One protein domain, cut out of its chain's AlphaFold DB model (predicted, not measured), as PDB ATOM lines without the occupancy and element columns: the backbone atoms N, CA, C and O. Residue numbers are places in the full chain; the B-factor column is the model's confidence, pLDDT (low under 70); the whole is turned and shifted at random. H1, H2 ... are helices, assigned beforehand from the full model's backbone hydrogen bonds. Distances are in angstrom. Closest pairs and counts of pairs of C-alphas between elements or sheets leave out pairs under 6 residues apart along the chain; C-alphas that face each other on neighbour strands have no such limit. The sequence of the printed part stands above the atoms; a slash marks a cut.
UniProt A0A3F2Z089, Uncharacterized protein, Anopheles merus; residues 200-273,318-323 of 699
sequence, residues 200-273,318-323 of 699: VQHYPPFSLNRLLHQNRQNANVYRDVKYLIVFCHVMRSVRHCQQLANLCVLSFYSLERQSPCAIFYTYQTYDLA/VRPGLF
ATOM      1  N   VAL A 200     -25.402 -11.563  33.836       66.81
ATOM      2  CA  VAL A 200     -26.160 -11.933  35.053       66.81
ATOM      3  C   VAL A 200     -26.720 -10.723  35.823       66.81
ATOM      4  O   VAL A 200     -27.334 -10.878  36.877       66.81
ATOM      5  N   GLN A 201     -26.550  -9.502  35.309       63.31
ATOM      6  CA  GLN A 201     -26.934  -8.256  35.983       63.31
ATOM      7  C   GLN A 201     -28.454  -8.150  36.159       63.31
ATOM      8  O   GLN A 201     -28.932  -7.646  37.172       63.31
ATOM      9  N   HIS A 202     -29.193  -8.689  35.188       66.50
ATOM     10  CA  HIS A 202     -30.655  -8.760  35.156       66.50
ATOM     11  C   HIS A 202     -31.205 -10.087  35.706       66.50
ATOM     12  O   HIS A 202     -32.388 -10.374  35.535       66.50
ATOM     13  N   TYR A 203     -30.367 -10.918  36.333       65.69
ATOM     14  CA  TYR A 203     -30.795 -12.173  36.948       65.69
ATOM     15  C   TYR A 203     -31.548 -11.848  38.252       65.69
ATOM     16  O   TYR A 203     -30.931 -11.335  39.193       65.69
ATOM     17  N   PRO A 204     -32.877 -12.068  38.329       66.69
ATOM     18  CA  PRO A 204     -33.628 -11.785  39.544       66.69
ATOM     19  C   PRO A 204     -33.244 -12.784  40.645       66.69
ATOM     20  O   PRO A 204     -32.761 -13.877  40.338       66.69
ATOM     21  N   PRO A 205     -33.467 -12.454  41.929       64.69
ATOM     22  CA  PRO A 205     -33.299 -13.427  43.000       64.69
ATOM     23  C   PRO A 205     -34.248 -14.607  42.761       64.69
ATOM     24  O   PRO A 205     -35.469 -14.431  42.706       64.69
ATOM     25  N   PHE A 206     -33.678 -15.802  42.601       68.12
ATOM     26  CA  PHE A 206     -34.452 -17.031  42.480       68.12
ATOM     27  C   PHE A 206     -35.224 -17.286  43.780       68.12
ATOM     28  O   PHE A 206     -34.711 -17.062  44.875       68.12
ATOM     29  N   SER A 207     -36.459 -17.766  43.663       66.56
ATOM     30  CA  SER A 207     -37.256 -18.225  44.796       66.56
ATOM     31  C   SER A 207     -37.918 -19.534  44.417       66.56
ATOM     32  O   SER A 207     -38.494 -19.646  43.337       66.56
ATOM     33  N   LEU A 208     -37.854 -20.511  45.321       62.47
ATOM     34  CA  LEU A 208     -38.293 -21.875  45.055       62.47
ATOM     35  C   LEU A 208     -39.808 -21.996  44.826       62.47
ATOM     36  O   LEU A 208     -40.263 -23.017  44.322       62.47
ATOM     37  N   ASN A 209     -40.594 -20.974  45.180       55.03
ATOM     38  CA  ASN A 209     -41.983 -20.854  44.754       55.03
ATOM     39  C   ASN A 209     -42.490 -19.404  44.837       55.03
ATOM     40  O   ASN A 209     -42.426 -18.766  45.885       55.03
ATOM     41  N   ARG A 210     -43.091 -18.902  43.748       48.53
ATOM     42  CA  ARG A 210     -43.947 -17.693  43.766       48.53
ATOM     43  C   ARG A 210     -45.416 -17.997  44.099       48.53
ATOM     44  O   ARG A 210     -46.178 -17.063  44.335       48.53
ATOM     45  N   LEU A 211     -45.810 -19.274  44.067       39.12
ATOM     46  CA  LEU A 211     -47.208 -19.727  44.108       39.12
ATOM     47  C   LEU A 211     -47.599 -20.430  45.420       39.12
ATOM     48  O   LEU A 211     -48.747 -20.316  45.843       39.12
ATOM     49  N   LEU A 212     -46.664 -21.103  46.102       44.97
ATOM     50  CA  LEU A 212     -46.898 -21.677  47.433       44.97
ATOM     51  C   LEU A 212     -46.599 -20.646  48.531       44.97
ATOM     52  O   LEU A 212     -45.457 -20.480  48.948       44.97
ATOM     53  N   HIS A 213     -47.669 -19.996  48.993       41.72
ATOM     54  CA  HIS A 213     -47.714 -18.898  49.967       41.72
ATOM     55  C   HIS A 213     -47.009 -17.600  49.541       41.72
ATOM     56  O   HIS A 213     -45.790 -17.454  49.563       41.72
ATOM     57  N   GLN A 214     -47.832 -16.594  49.230       40.81
ATOM     58  CA  GLN A 214     -47.387 -15.215  49.077       40.81
ATOM     59  C   GLN A 214     -46.789 -14.689  50.393       40.81
ATOM     60  O   GLN A 214     -47.406 -14.810  51.450       40.81
ATOM     61  N   ASN A 215     -45.647 -14.007  50.267       41.62
ATOM     62  CA  ASN A 215     -44.865 -13.312  51.300       41.62
ATOM     63  C   ASN A 215     -43.926 -14.176  52.173       41.62
ATOM     64  O   ASN A 215     -44.348 -14.872  53.087       41.62
ATOM     65  N   ARG A 216     -42.616 -13.936  51.970       50.75
ATOM     66  CA  ARG A 216     -41.466 -14.288  52.836       50.75
ATOM     67  C   ARG A 216     -41.095 -15.778  52.942       50.75
ATOM     68  O   ARG A 216     -41.192 -16.376  54.006       50.75
ATOM     69  N   GLN A 217     -40.518 -16.318  51.866       48.12
ATOM     70  CA  GLN A 217     -39.646 -17.499  51.928       48.12
ATOM     71  C   GLN A 217     -38.241 -17.146  51.414       48.12
ATOM     72  O   GLN A 217     -38.119 -16.624  50.307       48.12
ATOM     73  N   ASN A 218     -37.211 -17.426  52.223       50.97
ATOM     74  CA  ASN A 218     -35.801 -17.660  51.860       50.97
ATOM     75  C   ASN A 218     -35.160 -16.813  50.743       50.97
ATOM     76  O   ASN A 218     -34.299 -17.294  49.999       50.97
ATOM     77  N   ALA A 219     -35.505 -15.527  50.658       50.34
ATOM     78  CA  ALA A 219     -34.925 -14.607  49.678       50.34
ATOM     79  C   ALA A 219     -33.402 -14.434  49.849       50.34
ATOM     80  O   ALA A 219     -32.724 -14.019  48.911       50.34
ATOM     81  N   ASN A 220     -32.860 -14.765  51.029       61.31
ATOM     82  CA  ASN A 220     -31.441 -14.626  51.345       61.31
ATOM     83  C   ASN A 220     -30.576 -15.785  50.817       61.31
ATOM     84  O   ASN A 220     -29.480 -15.531  50.327       61.31
ATOM     85  N   VAL A 221     -31.058 -17.035  50.852       69.69
ATOM     86  CA  VAL A 221     -30.255 -18.228  50.488       69.69
ATOM     87  C   VAL A 221     -29.876 -18.237  49.002       69.69
ATOM     88  O   VAL A 221     -28.766 -18.619  48.639       69.69
ATOM     89  N   TYR A 222     -30.775 -17.761  48.137       74.38
ATOM     90  CA  TYR A 222     -30.558 -17.686  46.687       74.38
ATOM     91  C   TYR A 222     -30.130 -16.296  46.188       74.38
ATOM     92  O   TYR A 222     -29.905 -16.118  44.989       74.38
ATOM     93  N   ARG A 223     -29.987 -15.306  47.082       70.56
ATOM     94  CA  ARG A 223     -29.664 -13.907  46.730       70.56
ATOM     95  C   ARG A 223     -28.393 -13.789  45.890       70.56
ATOM     96  O   ARG A 223     -28.311 -12.971  44.972       70.56
ATOM     97  N   ASP A 224     -27.419 -14.635  46.207       73.25
ATOM     98  CA  ASP A 224     -26.049 -14.510  45.727       73.25
ATOM     99  C   ASP A 224     -25.736 -15.456  44.547       73.25
ATOM    100  O   ASP A 224     -24.621 -15.449  44.026       73.25
ATOM    101  N   VAL A 225     -26.741 -16.189  44.035       79.50
ATOM    102  CA  VAL A 225     -26.641 -17.106  42.875       79.50
ATOM    103  C   VAL A 225     -25.946 -16.454  41.676       79.50
ATOM    104  O   VAL A 225     -25.052 -17.059  41.091       79.50
ATOM    105  N   LYS A 226     -26.272 -15.197  41.344       74.62
ATOM    106  CA  LYS A 226     -25.631 -14.469  40.233       74.62
ATOM    107  C   LYS A 226     -24.112 -14.322  40.397       74.62
ATOM    108  O   LYS A 226     -23.380 -14.404  39.413       74.62
ATOM    109  N   TYR A 227     -23.627 -14.149  41.629       73.19
ATOM    110  CA  TYR A 227     -22.197 -14.088  41.920       73.19
ATOM    111  C   TYR A 227     -21.590 -15.490  41.868       73.19
ATOM    112  O   TYR A 227     -20.556 -15.671  41.232       73.19
ATOM    113  N   LEU A 228     -22.257 -16.494  42.450       75.75
ATOM    114  CA  LEU A 228     -21.821 -17.895  42.404       75.75
ATOM    115  C   LEU A 228     -21.657 -18.415  40.969       75.75
ATOM    116  O   LEU A 228     -20.693 -19.124  40.692       75.75
ATOM    117  N   ILE A 229     -22.527 -18.005  40.041       74.00
ATOM    118  CA  ILE A 229     -22.407 -18.298  38.605       74.00
ATOM    119  C   ILE A 229     -21.096 -17.737  38.034       74.00
ATOM    120  O   ILE A 229     -20.352 -18.469  37.383       74.00
ATOM    121  N   VAL A 230     -20.764 -16.473  38.314       66.06
ATOM    122  CA  VAL A 230     -19.508 -15.849  37.853       66.06
ATOM    123  C   VAL A 230     -18.290 -16.488  38.524       66.06
ATOM    124  O   VAL A 230     -17.307 -16.809  37.850       66.06
ATOM    125  N   PHE A 231     -18.357 -16.749  39.832       69.06
ATOM    126  CA  PHE A 231     -17.299 -17.452  40.553       69.06
ATOM    127  C   PHE A 231     -17.076 -18.875  40.024       69.06
ATOM    128  O   PHE A 231     -15.930 -19.320  39.947       69.06
ATOM    129  N   CYS A 232     -18.138 -19.575  39.626       70.38
ATOM    130  CA  CYS A 232     -18.045 -20.914  39.067       70.38
ATOM    131  C   CYS A 232     -17.553 -20.917  37.612       70.38
ATOM    132  O   CYS A 232     -16.555 -21.561  37.316       70.38
ATOM    133  N   HIS A 233     -18.184 -20.178  36.697       65.25
ATOM    134  CA  HIS A 233     -17.904 -20.299  35.259       65.25
ATOM    135  C   HIS A 233     -16.747 -19.424  34.782       65.25
ATOM    136  O   HIS A 233     -15.806 -19.925  34.169       65.25
ATOM    137  N   VAL A 234     -16.794 -18.124  35.084       58.06
ATOM    138  CA  VAL A 234     -15.756 -17.167  34.659       58.06
ATOM    139  C   VAL A 234     -14.474 -17.414  35.445       58.06
ATOM    140  O   VAL A 234     -13.376 -17.418  34.897       58.06
ATOM    141  N   MET A 235     -14.618 -17.658  36.747       53.41
ATOM    142  CA  MET A 235     -13.486 -17.849  37.643       53.41
ATOM    143  C   MET A 235     -13.097 -19.313  37.884       53.41
ATOM    144  O   MET A 235     -12.019 -19.524  38.426       53.41
ATOM    145  N   ARG A 236     -13.890 -20.333  37.530       59.94
ATOM    146  CA  ARG A 236     -13.546 -21.748  37.818       59.94
ATOM    147  C   ARG A 236     -13.238 -22.013  39.306       59.94
ATOM    148  O   ARG A 236     -12.369 -22.809  39.650       59.94
ATOM    149  N   SER A 237     -13.916 -21.306  40.216       61.34
ATOM    150  CA  SER A 237     -13.760 -21.475  41.666       61.34
ATOM    151  C   SER A 237     -14.569 -22.679  42.141       61.34
ATOM    152  O   SER A 237     -15.777 -22.577  42.347       61.34
ATOM    153  N   VAL A 238     -13.890 -23.809  42.352       66.50
ATOM    154  CA  VAL A 238     -14.526 -25.108  42.620       66.50
ATOM    155  C   VAL A 238     -15.509 -25.071  43.799       66.50
ATOM    156  O   VAL A 238     -16.653 -25.470  43.608       66.50
ATOM    157  N   ARG A 239     -15.145 -24.493  44.960       74.19
ATOM    158  CA  ARG A 239     -16.068 -24.288  46.109       74.19
ATOM    159  C   ARG A 239     -17.393 -23.650  45.682       74.19
ATOM    160  O   ARG A 239     -18.461 -24.120  46.047       74.19
ATOM    161  N   HIS A 240     -17.329 -22.598  44.869       75.44
ATOM    162  CA  HIS A 240     -18.517 -21.846  44.464       75.44
ATOM    163  C   HIS A 240     -19.350 -22.620  43.428       75.44
ATOM    164  O   HIS A 240     -20.574 -22.515  43.432       75.44
ATOM    165  N   CYS A 241     -18.721 -23.460  42.594       77.75
ATOM    166  CA  CYS A 241     -19.444 -24.437  41.775       77.75
ATOM    167  C   CYS A 241     -20.147 -25.502  42.628       77.75
ATOM    168  O   CYS A 241     -21.286 -25.853  42.336       77.75
ATOM    169  N   GLN A 242     -19.507 -26.000  43.695       85.19
ATOM    170  CA  GLN A 242     -20.138 -26.937  44.631       85.19
ATOM    171  C   GLN A 242     -21.316 -26.290  45.365       85.19
ATOM    172  O   GLN A 242     -22.376 -26.898  45.471       85.19
ATOM    173  N   GLN A 243     -21.167 -25.038  45.800       86.81
ATOM    174  CA  GLN A 243     -22.237 -24.257  46.415       86.81
ATOM    175  C   GLN A 243     -23.415 -24.056  45.453       86.81
ATOM    176  O   GLN A 243     -24.553 -24.356  45.807       86.81
ATOM    177  N   LEU A 244     -23.158 -23.628  44.211       87.25
ATOM    178  CA  LEU A 244     -24.192 -23.487  43.179       87.25
ATOM    179  C   LEU A 244     -24.887 -24.831  42.884       87.25
ATOM    180  O   LEU A 244     -26.104 -24.876  42.713       87.25
ATOM    181  N   ALA A 245     -24.132 -25.932  42.891       90.75
ATOM    182  CA  ALA A 245     -24.669 -27.277  42.726       90.75
ATOM    183  C   ALA A 245     -25.550 -27.720  43.911       90.75
ATOM    184  O   ALA A 245     -26.587 -28.352  43.716       90.75
ATOM    185  N   ASN A 246     -25.191 -27.342  45.136       93.00
ATOM    186  CA  ASN A 246     -25.981 -27.625  46.334       93.00
ATOM    187  C   ASN A 246     -27.266 -26.777  46.368       93.00
ATOM    188  O   ASN A 246     -28.341 -27.298  46.669       93.00
ATOM    189  N   LEU A 247     -27.202 -25.513  45.929       90.38
ATOM    190  CA  LEU A 247     -28.391 -24.688  45.687       90.38
ATOM    191  C   LEU A 247     -29.303 -25.285  44.603       90.38
ATOM    192  O   LEU A 247     -30.522 -25.201  44.734       90.38
ATOM    193  N   CYS A 248     -28.753 -25.934  43.570       91.69
ATOM    194  CA  CYS A 248     -29.557 -26.682  42.601       91.69
ATOM    195  C   CYS A 248     -30.348 -27.829  43.262       91.69
ATOM    196  O   CYS A 248     -31.560 -27.937  43.053       91.69
ATOM    197  N   VAL A 249     -29.707 -28.628  44.122       93.50
ATOM    198  CA  VAL A 249     -30.380 -29.713  44.860       93.50
ATOM    199  C   VAL A 249     -31.456 -29.168  45.813       93.50
ATOM    200  O   VAL A 249     -32.574 -29.683  45.810       93.50
ATOM    201  N   LEU A 250     -31.184 -28.089  46.568       90.75
ATOM    202  CA  LEU A 250     -32.212 -27.420  47.391       90.75
ATOM    203  C   LEU A 250     -33.393 -26.925  46.555       90.75
ATOM    204  O   LEU A 250     -34.549 -27.092  46.956       90.75
ATOM    205  N   SER A 251     -33.115 -26.392  45.359       88.00
ATOM    206  CA  SER A 251     -34.140 -25.937  44.414       88.00
ATOM    207  C   SER A 251     -34.960 -27.072  43.779       88.00
ATOM    208  O   SER A 251     -35.679 -26.849  42.806       88.00
ATOM    209  N   PHE A 252     -34.843 -28.289  44.321       90.44
ATOM    210  CA  PHE A 252     -35.517 -29.504  43.879       90.44
ATOM    211  C   PHE A 252     -35.343 -29.760  42.378       90.44
ATOM    212  O   PHE A 252     -36.262 -30.187  41.687       90.44
ATOM    213  N   TYR A 253     -34.138 -29.472  41.880       91.06
ATOM    214  CA  TYR A 253     -33.753 -29.608  40.477       91.06
ATOM    215  C   TYR A 253     -34.606 -28.794  39.485       91.06
ATOM    216  O   TYR A 253     -34.688 -29.154  38.311       91.06
ATOM    217  N   SER A 254     -35.219 -27.686  39.934       84.88
ATOM    218  CA  SER A 254     -36.028 -26.803  39.084       84.88
ATOM    219  C   SER A 254     -35.285 -26.423  37.800       84.88
ATOM    220  O   SER A 254     -34.176 -25.895  37.847       84.88
ATOM    221  N   LEU A 255     -35.903 -26.660  36.641       82.06
ATOM    222  CA  LEU A 255     -35.329 -26.353  35.323       82.06
ATOM    223  C   LEU A 255     -35.745 -24.971  34.788       82.06
ATOM    224  O   LEU A 255     -35.589 -24.689  33.600       82.06
ATOM    225  N   GLU A 256     -36.285 -24.096  35.642       77.06
ATOM    226  CA  GLU A 256     -36.569 -22.711  35.265       77.06
ATOM    227  C   GLU A 256     -35.302 -21.989  34.783       77.06
ATOM    228  O   GLU A 256     -34.220 -22.167  35.333       77.06
ATOM    229  N   ARG A 257     -35.430 -21.091  33.796       71.56
ATOM    230  CA  ARG A 257     -34.295 -20.352  33.196       71.56
ATOM    231  C   ARG A 257     -33.439 -19.571  34.211       71.56
ATOM    232  O   ARG A 257     -32.294 -19.237  33.917       71.56
ATOM    233  N   GLN A 258     -34.011 -19.246  35.369       74.31
ATOM    234  CA  GLN A 258     -33.400 -18.476  36.456       74.31
ATOM    235  C   GLN A 258     -33.089 -19.343  37.689       74.31
ATOM    236  O   GLN A 258     -32.833 -18.810  38.764       74.31
ATOM    237  N   SER A 259     -33.121 -20.672  37.552       80.69
ATOM    238  CA  SER A 259     -32.707 -21.585  38.611       80.69
ATOM    239  C   SER A 259     -31.181 -21.762  38.646       80.69
ATOM    240  O   SER A 259     -30.515 -21.697  37.603       80.69
ATOM    241  N   PRO A 260     -30.604 -22.091  39.818       84.44
ATOM    242  CA  PRO A 260     -29.204 -22.511  39.911       84.44
ATOM    243  C   PRO A 260     -28.902 -23.811  39.136       84.44
ATOM    244  O   PRO A 260     -27.742 -24.084  38.837       84.44
ATOM    245  N   CYS A 261     -29.915 -24.608  38.774       86.31
ATOM    246  CA  CYS A 261     -29.741 -25.839  37.998       86.31
ATOM    247  C   CYS A 261     -29.590 -25.628  36.497       86.31
ATOM    248  O   CYS A 261     -28.957 -26.461  35.847       86.31
ATOM    249  N   ALA A 262     -30.175 -24.560  35.944       81.00
ATOM    250  CA  ALA A 262     -30.296 -24.369  34.500       81.00
ATOM    251  C   ALA A 262     -28.953 -24.524  33.773       81.00
ATOM    252  O   ALA A 262     -28.894 -25.136  32.713       81.00
ATOM    253  N   ILE A 263     -27.868 -24.031  34.372       76.44
ATOM    254  CA  ILE A 263     -26.531 -24.051  33.772       76.44
ATOM    255  C   ILE A 263     -25.903 -25.451  33.814       76.44
ATOM    256  O   ILE A 263     -25.304 -25.889  32.835       76.44
ATOM    257  N   PHE A 264     -26.061 -26.190  34.915       82.38
ATOM    258  CA  PHE A 264     -25.608 -27.582  34.967       82.38
ATOM    259  C   PHE A 264     -26.397 -28.445  33.983       82.38
ATOM    260  O   PHE A 264     -25.798 -29.231  33.259       82.38
ATOM    261  N   TYR A 265     -27.720 -28.265  33.916       80.50
ATOM    262  CA  TYR A 265     -28.576 -29.006  32.993       80.50
ATOM    263  C   TYR A 265     -28.161 -28.748  31.540       80.50
ATOM    264  O   TYR A 265     -27.811 -29.690  30.837       80.50
ATOM    265  N   THR A 266     -28.082 -27.484  31.104       74.88
ATOM    266  CA  THR A 266     -27.727 -27.155  29.712       74.88
ATOM    267  C   THR A 266     -26.373 -27.751  29.312       74.88
ATOM    268  O   THR A 266     -26.297 -28.480  28.326       74.88
ATOM    269  N   TYR A 267     -25.305 -27.521  30.080       72.62
ATOM    270  CA  TYR A 267     -23.969 -27.996  29.704       72.62
ATOM    271  C   TYR A 267     -23.758 -29.513  29.846       72.62
ATOM    272  O   TYR A 267     -22.836 -30.046  29.229       72.62
ATOM    273  N   GLN A 268     -24.570 -30.213  30.647       76.50
ATOM    274  CA  GLN A 268     -24.374 -31.643  30.930       76.50
ATOM    275  C   GLN A 268     -25.364 -32.550  30.182       76.50
ATOM    276  O   GLN A 268     -25.015 -33.700  29.912       76.50
ATOM    277  N   THR A 269     -26.553 -32.058  29.806       70.81
ATOM    278  CA  THR A 269     -27.581 -32.857  29.115       70.81
ATOM    279  C   THR A 269     -27.747 -32.542  27.629       70.81
ATOM    280  O   THR A 269     -28.352 -33.361  26.938       70.81
ATOM    281  N   TYR A 270     -27.260 -31.405  27.107       61.19
ATOM    282  CA  TYR A 270     -27.330 -31.153  25.661       61.19
ATOM    283  C   TYR A 270     -26.345 -32.028  24.887       61.19
ATOM    284  O   TYR A 270     -25.141 -32.037  25.148       61.19
ATOM    285  N   ASP A 271     -26.872 -32.730  23.889       46.47
ATOM    286  CA  ASP A 271     -26.076 -33.532  22.976       46.47
ATOM    287  C   ASP A 271     -25.543 -32.672  21.820       46.47
ATOM    288  O   ASP A 271     -26.299 -32.148  20.998       46.47
ATOM    289  N   LEU A 272     -24.216 -32.553  21.736       43.78
ATOM    290  CA  LEU A 272     -23.519 -31.895  20.627       43.78
ATOM    291  C   LEU A 272     -23.767 -32.598  19.279       43.78
ATOM    292  O   LEU A 272     -23.583 -31.965  18.241       43.78
ATOM    293  N   ALA A 273     -24.208 -33.864  19.268       38.78
ATOM    294  CA  ALA A 273     -24.572 -34.577  18.045       38.78
ATOM    295  C   ALA A 273     -25.888 -34.072  17.417       38.78
ATOM    296  O   ALA A 273     -26.004 -34.036  16.191       38.78
ATOM    297  N   VAL A 318     -17.769 -27.710  33.052       57.72
ATOM    298  CA  VAL A 318     -18.753 -27.464  34.122       57.72
ATOM    299  C   VAL A 318     -18.746 -28.615  35.125       57.72
ATOM    300  O   VAL A 318     -19.528 -29.563  35.025       57.72
ATOM    301  N   ARG A 319     -17.851 -28.506  36.113       66.06
ATOM    302  CA  ARG A 319     -17.771 -29.384  37.289       66.06
ATOM    303  C   ARG A 319     -18.353 -28.659  38.519       66.06
ATOM    304  O   ARG A 319     -18.116 -27.460  38.649       66.06
ATOM    305  N   PRO A 320     -19.059 -29.341  39.442       76.69
ATOM    306  CA  PRO A 320     -19.335 -30.779  39.459       76.69
ATOM    307  C   PRO A 320     -20.364 -31.227  38.412       76.69
ATOM    308  O   PRO A 320     -21.250 -30.473  38.012       76.69
ATOM    309  N   GLY A 321     -20.282 -32.501  38.026       80.44
ATOM    310  CA  GLY A 321     -21.378 -33.191  37.352       80.44
ATOM    311  C   GLY A 321     -22.577 -33.333  38.292       80.44
ATOM    312  O   GLY A 321     -22.443 -33.949  39.346       80.44
ATOM    313  N   LEU A 322     -23.739 -32.809  37.903       87.94
ATOM    314  CA  LEU A 322     -25.007 -32.988  38.619       87.94
ATOM    315  C   LEU A 322     -25.989 -33.874  37.860       87.94
ATOM    316  O   LEU A 322     -26.670 -34.682  38.488       87.94
ATOM    317  N   PHE A 323     -26.043 -33.740  36.537       89.06
ATOM    318  CA  PHE A 323     -26.964 -34.466  35.670       89.06
ATOM    319  C   PHE A 323     -26.225 -35.517  34.838       89.06
ATOM    320  O   PHE A 323     -25.061 -35.333  34.470       89.06
TER     321      PHE A 323
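AT A GLANCE: This is residues 200 to 273 and 318 to 323 of the 699 residues of an uncharacterized protein of Anopheles merus (UniProt A0A3F2Z089). With little regular structure, this is a small cluster of three short helices, H1 steeply tilted to H2 and H3 nearly at right angles to H2, preceded by a long loop whose residues 210 to 215 stick out. The printed part has 80 residues, 30 of them in H1, H2 and H3 in that order, with no named strand: all helix. It is compact, radius of gyration of the C-alphas 12.8 A, yet elongated, 42 by 26 by 22 A.

IN THESE COORDINATES: Residues 200 to 224 hold no named element. H1, residues 225 to 233, begins at C-alpha 225 (-26.641, -17.106, 42.875) and measures 12.0 A. H2, residues 238 to 250, measures 18.5 A. H3, residues 262 to 269, measures 10.4 A and ends at C-alpha 269 (-27.581, -32.857, 29.115).

HOW THE PARTS SIT: H1 and H2 touch, closest at the C-alphas of Cys 232 and Cys 241, 4.7 A, with a steep tilt of 46 degrees, opposite ways. H2 and H3 are close but not clearly touching, closest at the C-alphas of Ala 245 and Phe 264, 7.8 A, about perpendicular at 82 degrees. H1 and H3 are apart. Every O i to N i+4 pair is within hydrogen-bond range in H2 and H3, and 4 of 5 in H1.

THE WHOLE: The C-alphas farthest apart, Asn 215 and Ala 273, are 44.4 A apart. Residues 274 to 317 are not printed; C-alphas 273 and 318 are 18.5 A apart across the cut. The link from H2 to H3 is long. The model's pLDDT is under 70 in 36 residues, among them 200 to 221.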